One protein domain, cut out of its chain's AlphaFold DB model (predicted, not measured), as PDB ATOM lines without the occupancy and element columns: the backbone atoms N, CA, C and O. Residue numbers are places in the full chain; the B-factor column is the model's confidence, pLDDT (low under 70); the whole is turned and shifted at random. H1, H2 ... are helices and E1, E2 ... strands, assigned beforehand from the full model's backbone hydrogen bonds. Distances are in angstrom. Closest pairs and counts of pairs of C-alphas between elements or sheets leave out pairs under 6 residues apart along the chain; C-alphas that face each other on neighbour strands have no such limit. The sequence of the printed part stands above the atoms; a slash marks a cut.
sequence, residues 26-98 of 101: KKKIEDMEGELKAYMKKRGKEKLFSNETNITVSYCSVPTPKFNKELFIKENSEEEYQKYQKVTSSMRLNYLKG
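AT A GLANCE: This is residues 26 to 98 of the 101 residues of an uncharacterized protein of Lacrimispora celerecrescens (UniProt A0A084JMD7). The model is a wide V: one arm is the long helix H1, the other a narrow ribbon of two antiparallel strands, E1 and E2, and the two arms meet where H1 ends and E1 begins. At the far end of the ribbon two short helices, H2 and H3, form a small head, while residues 26 to 45 of H1 stick out free of the rest. The printed part has 73 residues, with three named helices and two named strands in the order H1, E1, H2, H3, E2; the sheet has the order E1 - E2, and the class is mixed, helices and strands. The whole is extended, with a radius of gyration of the C-alphas of 20.6 A, and only just flat, spanning 56 by 38 by 13 A.

HOW THE PARTS SIT: H1, residues 26 to 53, is joined by a tight link of one residue to E1, residues 55 to 65. Their closest C-alphas are those of Ser 50 and Thr 56, 5.3 A apart. E1 bends by 56 degrees at residue 61. Its antiparallel neighbour is E2, residues 87 to 97, at 159 degrees between their directions. The C-alphas of 55 and 97 face each other at 5.0 A, and those of 65 and 87 at 4.4 A. N 56 and O 96 are within hydrogen-bond range at 2.8 A, as are N 88 and O 64 at 2.9 A. H1 and E2 are apart. H2, residues 69 to 75, and H3, residues 78 to 83, touch, the closest C-alphas being those of Ile 73 and Tyr 81, 6.3 A apart. They run opposite ways at a steep tilt of 68 degrees, only just short of about perpendicular. H1 is apart from H2 and from H3. In H1, H2 and H3 every O i to N i+4 pair is within hydrogen-bond range.

IN THESE COORDINATES: H1 begins at C-alpha 26, (-18.464, 35.336, -24.298), and measures 40.6 A from first to last C-alpha. E1 measures 28.3 A and ends at C-alpha 65, (23.545, 31.856, -39.662). H2 has 7 residues and H3 has 6. E2 measures 29.2 A and ends at C-alpha 97, (12.791, 57.235, -42.933).

THE WHOLE: The two C-alphas farthest apart are those of Lys 26 and Ser 77, 59.6 A. Without the free-standing residues 26 to 45, the body spans 50 by 17 by 11 A. The printed part has no cut, and its four links between elements are tight. The mean pLDDT of the printed part is 77.0; residues 43 to 58 and 95 to 98 are under 70.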
ATOM      1  N   LYS A  26     -18.314  33.889 -24.486       93.94
ATOM      2  CA  LYS A  26     -18.464  35.336 -24.298       93.94
ATOM      3  C   LYS A  26     -17.253  35.941 -23.589       93.94
ATOM      4  O   LYS A  26     -16.701  36.918 -24.077       93.94
ATOM      5  N   LYS A  27     -16.793  35.322 -22.498       94.31
ATOM      6  CA  LYS A  27     -15.600  35.777 -21.774       94.31
ATOM      7  C   LYS A  27     -14.352  35.761 -22.661       94.31
ATOM      8  O   LYS A  27     -13.601  36.725 -22.680       94.31
ATOM      9  N   LYS A  28     -14.166  34.703 -23.458       91.31
ATOM     10  CA  LYS A  28     -13.043  34.613 -24.401       91.31
ATOM     11  C   LYS A  28     -13.081  35.723 -25.459       91.31
ATOM     12  O   LYS A  28     -12.033  36.243 -25.822       91.31
ATOM     13  N   ILE A  29     -14.269  36.078 -25.950       90.12
ATOM     14  CA  ILE A  29     -14.442  37.197 -26.886       90.12
ATOM     15  C   ILE A  29     -14.069  38.517 -26.202       90.12
ATOM     16  O   ILE A  29     -13.280  39.269 -26.762       90.12
ATOM     17  N   GLU A  30     -14.563  38.767 -24.987       92.94
ATOM     18  CA  GLU A  30     -14.236  39.975 -24.212       92.94
ATOM     19  C   GLU A  30     -12.724  40.102 -23.949       92.94
ATOM     20  O   GLU A  30     -12.155  41.184 -24.114       92.94
ATOM     21  N   ASP A  31     -12.049  38.997 -23.615       92.81
ATOM     22  CA  ASP A  31     -10.595  38.962 -23.426       92.81
ATOM     23  C   ASP A  31      -9.854  39.311 -24.735       92.81
ATOM     24  O   ASP A  31      -8.968  40.171 -24.746       92.81
ATOM     25  N   MET A  32     -10.261  38.719 -25.866       87.00
ATOM     26  CA  MET A  32      -9.684  39.009 -27.189       87.00
ATOM     27  C   MET A  32      -9.928  40.459 -27.639       87.00
ATOM     28  O   MET A  32      -9.042  41.091 -28.221       87.00
ATOM     29  N   GLU A  33     -11.107  41.021 -27.363       87.31
ATOM     30  CA  GLU A  33     -11.413  42.433 -27.622       87.31
ATOM     31  C   GLU A  33     -10.546  43.362 -26.762       87.31
ATOM     32  O   GLU A  33     -10.057  44.393 -27.244       87.31
ATOM     33  N   GLY A  34     -10.302  42.986 -25.503       92.00
ATOM     34  CA  GLY A  34      -9.387  43.679 -24.601       92.00
ATOM     35  C   GLY A  34      -7.957  43.723 -25.141       92.00
ATOM     36  O   GLY A  34      -7.349  44.798 -25.207       92.00
ATOM     37  N   GLU A  35      -7.440  42.580 -25.596       86.94
ATOM     38  CA  GLU A  35      -6.121  42.478 -26.229       86.94
ATOM     39  C   GLU A  35      -6.028  43.322 -27.505       86.94
ATOM     40  O   GLU A  35      -5.067  44.079 -27.686       86.94
ATOM     41  N   LEU A  36      -7.052  43.269 -28.364       78.56
ATOM     42  CA  LEU A  36      -7.102  44.065 -29.589       78.56
ATOM     43  C   LEU A  36      -7.078  45.566 -29.279       78.56
ATOM     44  O   LEU A  36      -6.316  46.322 -29.889       78.56
ATOM     45  N   LYS A  37      -7.862  46.015 -28.294       84.31
ATOM     46  CA  LYS A  37      -7.894  47.418 -27.864       84.31
ATOM     47  C   LYS A  37      -6.546  47.866 -27.298       84.31
ATOM     48  O   LYS A  37      -6.088  48.974 -27.601       84.31
ATOM     49  N   ALA A  38      -5.885  47.016 -26.512       86.62
ATOM     50  CA  ALA A  38      -4.544  47.279 -25.997       86.62
ATOM     51  C   ALA A  38      -3.518  47.403 -27.136       86.62
ATOM     52  O   ALA A  38      -2.741  48.364 -27.164       86.62
ATOM     53  N   TYR A  39      -3.570  46.498 -28.116       76.88
ATOM     54  CA  TYR A  39      -2.726  46.538 -29.307       76.88
ATOM     55  C   TYR A  39      -2.952  47.814 -30.131       76.88
ATOM     56  O   TYR A  39      -1.991  48.507 -30.468       76.88
ATOM     57  N   MET A  40      -4.207  48.195 -30.396       74.19
ATOM     58  CA  MET A  40      -4.524  49.430 -31.124       74.19
ATOM     59  C   MET A  40      -4.028  50.677 -30.390       74.19
ATOM     60  O   MET A  40      -3.483  51.582 -31.022       74.19
ATOM     61  N   LYS A  41      -4.150  50.721 -29.056       80.56
ATOM     62  CA  LYS A  41      -3.621  51.826 -28.242       80.56
ATOM     63  C   LYS A  41      -2.094  51.898 -28.310       80.56
ATOM     64  O   LYS A  41      -1.548  52.994 -28.431       80.56
ATOM     65  N   LYS A  42      -1.403  50.754 -28.262       78.00
ATOM     66  CA  LYS A  42       0.059  50.680 -28.419       78.00
ATOM     67  C   LYS A  42       0.488  51.169 -29.805       78.00
ATOM     68  O   LYS A  42       1.334  52.051 -29.900       78.00
ATOM     69  N   ARG A  43      -0.181  50.697 -30.857       69.75
ATOM     70  CA  ARG A  43       0.085  51.107 -32.242       69.75
ATOM     71  C   ARG A  43      -0.229  52.583 -32.492       69.75
ATOM     72  O   ARG A  43       0.474  53.233 -33.254       69.75
ATOM     73  N   GLY A  44      -1.260  53.136 -31.851       68.00
ATOM     74  CA  GLY A  44      -1.565  54.569 -31.891       68.00
ATOM     75  C   GLY A  44      -0.435  55.419 -31.306       68.00
ATOM     76  O   GLY A  44      -0.046  56.411 -31.913       68.00
ATOM     77  N   LYS A  45       0.152  54.986 -30.182       65.94
ATOM     78  CA  LYS A  45       1.345  55.626 -29.605       65.94
ATOM     79  C   LYS A  45       2.557  55.504 -30.528       65.94
ATOM     80  O   LYS A  45       3.224  56.498 -30.763       65.94
ATOM     81  N   GLU A  46       2.813  54.323 -31.089       62.88
ATOM     82  CA  GLU A  46       3.916  54.109 -32.041       62.88
ATOM     83  C   GLU A  46       3.773  54.980 -33.301       62.88
ATOM     84  O   GLU A  46       4.760  55.547 -33.756       62.88
ATOM     85  N   LYS A  47       2.546  55.161 -33.817       61.28
ATOM     86  CA  LYS A  47       2.260  56.098 -34.918       61.28
ATOM     87  C   LYS A  47       2.511  57.562 -34.543       61.28
ATOM     88  O   LYS A  47       3.022  58.319 -35.360       61.28
ATOM     89  N   LEU A  48       2.153  57.976 -33.324       59.47
ATOM     90  CA  LEU A  48       2.460  59.324 -32.828       59.47
ATOM     91  C   LEU A  48       3.978  59.544 -32.761       59.47
ATOM     92  O   LEU A  48       4.472  60.523 -33.313       59.47
ATOM     93  N   PHE A  49       4.726  58.581 -32.211       58.84
ATOM     94  CA  PHE A  49       6.190  58.632 -32.183       58.84
ATOM     95  C   PHE A  49       6.809  58.664 -33.585       58.84
ATOM     96  O   PHE A  49       7.763  59.410 -33.807       58.84
ATOM     97  N   SER A  50       6.278  57.903 -34.551       58.88
ATOM     98  CA  SER A  50       6.783  57.945 -35.928       58.88
ATOM     99  C   SER A  50       6.509  59.278 -36.621       58.88
ATOM    100  O   SER A  50       7.334  59.711 -37.418       58.88
ATOM    101  N   ASN A  51       5.391  59.940 -36.306       61.91
ATOM    102  CA  ASN A  51       5.065  61.259 -36.854       61.91
ATOM    103  C   ASN A  51       5.971  62.355 -36.274       61.91
ATOM    104  O   ASN A  51       6.391  63.243 -37.006       61.91
ATOM    105  N   GLU A  52       6.300  62.285 -34.980       62.28
ATOM    106  CA  GLU A  52       7.201  63.250 -34.332       62.28
ATOM    107  C   GLU A  52       8.661  63.074 -34.771       62.28
ATOM    108  O   GLU A  52       9.386  64.049 -34.954       62.28
ATOM    109  N   THR A  53       9.104  61.827 -34.953       63.56
ATOM    110  CA  THR A  53      10.511  61.512 -35.258       63.56
ATOM    111  C   THR A  53      10.795  61.306 -36.746       63.56
ATOM    112  O   THR A  53      11.959  61.187 -37.122       63.56
ATOM    113  N   ASN A  54       9.768  61.250 -37.606       65.50
ATOM    114  CA  ASN A  54       9.864  60.807 -39.005       65.50
ATOM    115  C   ASN A  54      10.589  59.456 -39.173       65.50
ATOM    116  O   ASN A  54      11.158  59.172 -40.230       65.50
ATOM    117  N   ILE A  55      10.587  58.607 -38.141       64.56
ATOM    118  CA  ILE A  55      11.221  57.289 -38.155       64.56
ATOM    119  C   ILE A  55      10.135  56.235 -37.975       64.56
ATOM    120  O   ILE A  55       9.447  56.175 -36.960       64.56
ATOM    121  N   THR A  56       9.990  55.370 -38.974       65.31
ATOM    122  CA  THR A  56       9.134  54.188 -38.897       65.31
ATOM    123  C   THR A  56       9.990  52.983 -38.540       65.31
ATOM    124  O   THR A  56      10.943  52.656 -39.244       65.31
ATOM    125  N   VAL A  57       9.647  52.301 -37.452       64.62
ATOM    126  CA  VAL A  57      10.330  51.076 -37.032       64.62
ATOM    127  C   VAL A  57       9.609  49.879 -37.642       64.62
ATOM    128  O   VAL A  57       8.408  49.708 -37.437       64.62
ATOM    129  N   SER A  58      10.326  49.041 -38.387       69.81
ATOM    130  CA  SER A  58       9.795  47.773 -38.891       69.81
ATOM    131  C   SER A  58      10.654  46.601 -38.436       69.81
ATOM    132  O   SER A  58      11.878  46.696 -38.335       69.81
ATOM    133  N   TYR A  59       9.998  45.482 -38.145       73.31
ATOM    134  CA  TYR A  59      10.658  44.222 -37.833       73.31
ATOM    135  C   TYR A  59      10.500  43.288 -39.023       73.31
ATOM    136  O   TYR A  59       9.384  43.076 -39.497       73.31
ATOM    137  N   CYS A  60      11.605  42.722 -39.499       75.50
ATOM    138  CA  CYS A  60      11.583  41.703 -40.538       75.50
ATOM    139  C   CYS A  60      12.307  40.457 -40.032       75.50
ATOM    140  O   CYS A  60      13.408  40.556 -39.484       75.50
ATOM    141  N   SER A  61      11.681  39.294 -40.210       81.56
ATOM    142  CA  SER A  61      12.345  38.016 -39.975       81.56
ATOM    143  C   SER A  61      13.382  37.815 -41.072       81.56
ATOM    144  O   SER A  61      13.039  37.793 -42.254       81.56
ATOM    145  N   VAL A  62      14.649  37.702 -40.686       79.50
ATOM    146  CA  VAL A  62      15.748  37.461 -41.617       79.50
ATOM    147  C   VAL A  62      16.423  36.129 -41.302       79.50
ATOM    148  O   VAL A  62      16.613  35.788 -40.128       79.50
ATOM    149  N   PRO A  63      16.796  35.354 -42.334       79.19
ATOM    150  CA  PRO A  63      17.632  34.182 -42.145       79.19
ATOM    151  C   PRO A  63      19.013  34.634 -41.666       79.19
ATOM    152  O   PRO A  63      19.711  35.376 -42.356       79.19
ATOM    153  N   THR A  64      19.417  34.180 -40.484       77.62
ATOM    154  CA  THR A  64      20.740  34.455 -39.917       77.62
ATOM    155  C   THR A  64      21.471  33.151 -39.623       77.62
ATOM    156  O   THR A  64      20.893  32.259 -39.000       77.62
ATOM    157  N   PRO A  65      22.733  32.999 -40.055       78.62
ATOM    158  CA  PRO A  65      23.545  31.856 -39.662       78.62
ATOM    159  C   PRO A  65      23.747  31.836 -38.145       78.62
ATOM    160  O   PRO A  65      23.930  32.885 -37.526       78.62
ATOM    161  N   LYS A  66      23.768  30.640 -37.548       77.38
ATOM    162  CA  LYS A  66      24.018  30.465 -36.108       77.38
ATOM    163  C   LYS A  66      25.386  31.001 -35.665       77.38
ATOM    164  O   LYS A  66      25.531  31.440 -34.528       77.38
ATOM    165  N   PHE A  67      26.373  30.955 -36.554       78.75
ATOM    166  CA  PHE A  67      27.740  31.389 -36.290       78.75
ATOM    167  C   PHE A  67      28.154  32.461 -37.289       78.75
ATOM    168  O   PHE A  67      27.827  32.377 -38.477       78.75
ATOM    169  N   ASN A  68      28.913  33.448 -36.814       80.75
ATOM    170  CA  ASN A  68      29.597  34.371 -37.706       80.75
ATOM    171  C   ASN A  68      30.618  33.573 -38.532       80.75
ATOM    172  O   ASN A  68      31.500  32.930 -37.963       80.75
ATOM    173  N   LYS A  69      30.468  33.618 -39.862       81.62
ATOM    174  CA  LYS A  69      31.289  32.866 -40.814       81.62
ATOM    175  C   LYS A  69      32.784  33.091 -40.581       81.62
ATOM    176  O   LYS A  69      33.533  32.133 -40.443       81.62
ATOM    177  N   GLU A  70      33.199  34.349 -40.497       83.69
ATOM    178  CA  GLU A  70      34.613  34.731 -40.442       83.69
ATOM    179  C   GLU A  70      35.277  34.277 -39.140       83.69
ATOM    180  O   GLU A  70      36.378  33.729 -39.159       83.69
ATOM    181  N   LEU A  71      34.583  34.457 -38.013       83.19
ATOM    182  CA  LEU A  71      35.084  34.039 -36.702       83.19
ATOM    183  C   LEU A  71      35.164  32.514 -36.594       83.19
ATOM    184  O   LEU A  71      36.170  31.986 -36.134       83.19
ATOM    185  N   PHE A  72      34.139  31.806 -37.075       84.31
ATOM    186  CA  PHE A  72      34.090  30.350 -36.989       84.31
ATOM    187  C   PHE A  72      35.170  29.679 -37.847       84.31
ATOM    188  O   PHE A  72      35.812  28.734 -37.392       84.31
ATOM    189  N   ILE A  73      35.392  30.175 -39.070       86.94
ATOM    190  CA  ILE A  73      36.422  29.646 -39.978       86.94
ATOM    191  C   ILE A  73      37.818  29.854 -39.399       86.94
ATOM    192  O   ILE A  73      38.661  28.970 -39.516       86.94
ATOM    193  N   LYS A  74      38.057  31.002 -38.757       87.12
ATOM    194  CA  LYS A  74      39.345  31.314 -38.136       87.12
ATOM    195  C   LYS A  74      39.696  30.356 -36.993       87.12
ATOM    196  O   LYS A  74      40.872  30.078 -36.788       87.12
ATOM    197  N   GLU A  75      38.699  29.891 -36.245       85.38
ATOM    198  CA  GLU A  75      38.893  29.005 -35.089       85.38
ATOM    199  C   GLU A  75      38.894  27.515 -35.443       85.38
ATOM    200  O   GLU A  75      39.495  26.726 -34.720       85.38
ATOM    201  N   ASN A  76      38.230  27.129 -36.534       85.00
ATOM    202  CA  ASN A  76      37.999  25.729 -36.877       85.00
ATOM    203  C   ASN A  76      38.523  25.427 -38.289       85.00
ATOM    204  O   ASN A  76      39.677  25.044 -38.462       85.00
ATOM    205  N   SER A  77      37.675  25.604 -39.305       83.19
ATOM    206  CA  SER A  77      37.995  25.508 -40.734       83.19
ATOM    207  C   SER A  77      36.760  25.862 -41.581       83.19
ATOM    208  O   SER A  77      35.632  25.908 -41.078       83.19
ATOM    209  N   GLU A  78      36.945  26.090 -42.888       84.75
ATOM    210  CA  GLU A  78      35.831  26.278 -43.840       84.75
ATOM    211  C   GLU A  78      34.975  25.003 -43.977       84.75
ATOM    212  O   GLU A  78      33.750  25.086 -44.083       84.75
ATOM    213  N   GLU A  79      35.597  23.822 -43.910       84.44
ATOM    214  CA  GLU A  79      34.916  22.525 -44.028       84.44
ATOM    215  C   GLU A  79      33.958  22.273 -42.857       84.44
ATOM    216  O   GLU A  79      32.813  21.848 -43.047       84.44
ATOM    217  N   GLU A  80      34.377  22.607 -41.634       81.69
ATOM    218  CA  GLU A  80      33.505  22.503 -40.465       81.69
ATOM    219  C   GLU A  80      32.382  23.542 -40.489       81.69
ATOM    220  O   GLU A  80      31.246  23.225 -40.126       81.69
ATOM    221  N   TYR A  81      32.644  24.756 -40.982       80.31
ATOM    222  CA  TYR A  81      31.600  25.772 -41.127       80.31
ATOM    223  C   TYR A  81      30.456  25.288 -42.027       80.31
ATOM    224  O   TYR A  81      29.287  25.432 -41.659       80.31
ATOM    225  N   GLN A  82      30.771  24.655 -43.163       80.12
ATOM    226  CA  GLN A  82      29.759  24.094 -44.067       80.12
ATOM    227  C   GLN A  82      28.917  23.005 -43.387       80.12
ATOM    228  O   GLN A  82      27.696  22.970 -43.550       80.12
ATOM    229  N   LYS A  83      29.538  22.157 -42.559       81.75
ATOM    230  CA  LYS A  83      28.843  21.096 -41.811       81.75
ATOM    231  C   LYS A  83      27.879  21.644 -40.752       81.75
ATOM    232  O   LYS A  83      26.846  21.030 -40.477       81.75
ATOM    233  N   TYR A  84      28.200  22.795 -40.157       76.25
ATOM    234  CA  TYR A  84      27.425  23.415 -39.076       76.25
ATOM    235  C   TYR A  84      26.608  24.638 -39.502       76.25
ATOM    236  O   TYR A  84      26.054  25.328 -38.636       76.25
ATOM    237  N   GLN A  85      26.467  24.889 -40.808       73.00
ATOM    238  CA  GLN A  85      25.681  25.990 -41.356       73.00
ATOM    239  C   GLN A  85      24.178  25.777 -41.109       73.00
ATOM    240  O   GLN A  85      23.407  25.377 -41.977       73.00
ATOM    241  N   LYS A  86      23.739  26.054 -39.880       76.31
ATOM    242  CA  LYS A  86      22.330  26.105 -39.495       76.31
ATOM    243  C   LYS A  86      21.866  27.552 -39.552       76.31
ATOM    244  O   LYS A  86      22.373  28.402 -38.820       76.31
ATOM    245  N   VAL A  87      20.911  27.816 -40.432       77.19
ATOM    246  CA  VAL A  87      20.244  29.114 -40.539       77.19
ATOM    247  C   VAL A  87      19.067  29.122 -39.573       77.19
ATOM    248  O   VAL A  87      18.207  28.244 -39.625       77.19
ATOM    249  N   THR A  88      19.033  30.105 -38.683       75.50
ATOM    250  CA  THR A  88      17.919  30.358 -37.769       75.50
ATOM    251  C   THR A  88      17.295  31.711 -38.086       75.50
ATOM    252  O   THR A  88      17.973  32.635 -38.541       75.50
ATOM    253  N   SER A  89      15.989  31.849 -37.871       78.62
ATOM    254  CA  SER A  89      15.320  33.140 -38.029       78.62
ATOM    255  C   SER A  89      15.688  34.062 -36.871       78.62
ATOM    256  O   SER A  89      15.510  33.686 -35.709       78.62
ATOM    257  N   SER A  90      16.137  35.275 -37.172       76.56
ATOM    258  CA  SER A  90      16.233  36.358 -36.191       76.56
ATOM    259  C   SER A  90      15.395  37.554 -36.632       76.56
ATOM    260  O   SER A  90      15.107  37.741 -37.815       76.56
ATOM    261  N   MET A  91      14.960  38.361 -35.663       76.75
ATOM    262  CA  MET A  91      14.197  39.578 -35.928       76.75
ATOM    263  C   MET A  91      15.163  40.743 -36.114       76.75
ATOM    264  O   MET A  91      15.800  41.182 -35.157       76.75
ATOM    265  N   ARG A  92      15.262  41.263 -37.338       75.69
ATOM    266  CA  ARG A  92      16.046  42.465 -37.622       75.69
ATOM    267  C   ARG A  92      15.178  43.705 -37.456       75.69
ATOM    268  O   ARG A  92      14.104  43.804 -38.049       75.69
ATOM    269  N   LEU A  93      15.684  44.648 -36.666       74.50
ATOM    270  CA  LEU A  93      15.120  45.982 -36.508       74.50
ATOM    271  C   LEU A  93      15.564  46.866 -37.678       74.50
ATOM    272  O   LEU A  93      16.763  47.022 -37.912       74.50
ATOM    273  N   ASN A  94      14.609  47.455 -38.392       72.31
ATOM    274  CA  ASN A  94      14.869  48.411 -39.460       72.31
ATOM    275  C   ASN A  94      14.279  49.774 -39.090       72.31
ATOM    276  O   ASN A  94      13.116  49.872 -38.696       72.31
ATOM    277  N   TYR A  95      15.077  50.825 -39.267       69.12
ATOM    278  CA  TYR A  95      14.633  52.212 -39.169       69.12
ATOM    279  C   TYR A  95      14.405  52.736 -40.583       69.12
ATOM    280  O   TYR A  95      15.351  52.946 -41.339       69.12
ATOM    281  N   LEU A  96      13.145  52.900 -40.961       68.00
ATOM    282  CA  LEU A  96      12.755  53.485 -42.235       68.00
ATOM    283  C   LEU A  96      12.550  54.984 -42.022       68.00
ATOM    284  O   LEU A  96      11.822  55.387 -41.114       68.00
ATOM    285  N   LYS A  97      13.177  55.820 -42.856       63.94
ATOM    286  CA  LYS A  97      12.791  57.235 -42.933       63.94
ATOM    287  C   LYS A  97      11.339  57.296 -43.406       63.94
ATOM    288  O   LYS A  97      10.985  56.617 -44.368       63.94
ATOM    289  N   GLY A  98      10.502  58.058 -42.710       60.03
ATOM    290  CA  GLY A  98       9.119  58.279 -43.108       60.03
ATOM    291  C   GLY A  98       9.074  58.899 -44.502       60.03
ATOM    292  O   GLY A  98       9.782  59.870 -44.766       60.03
TER     293      GLY A  98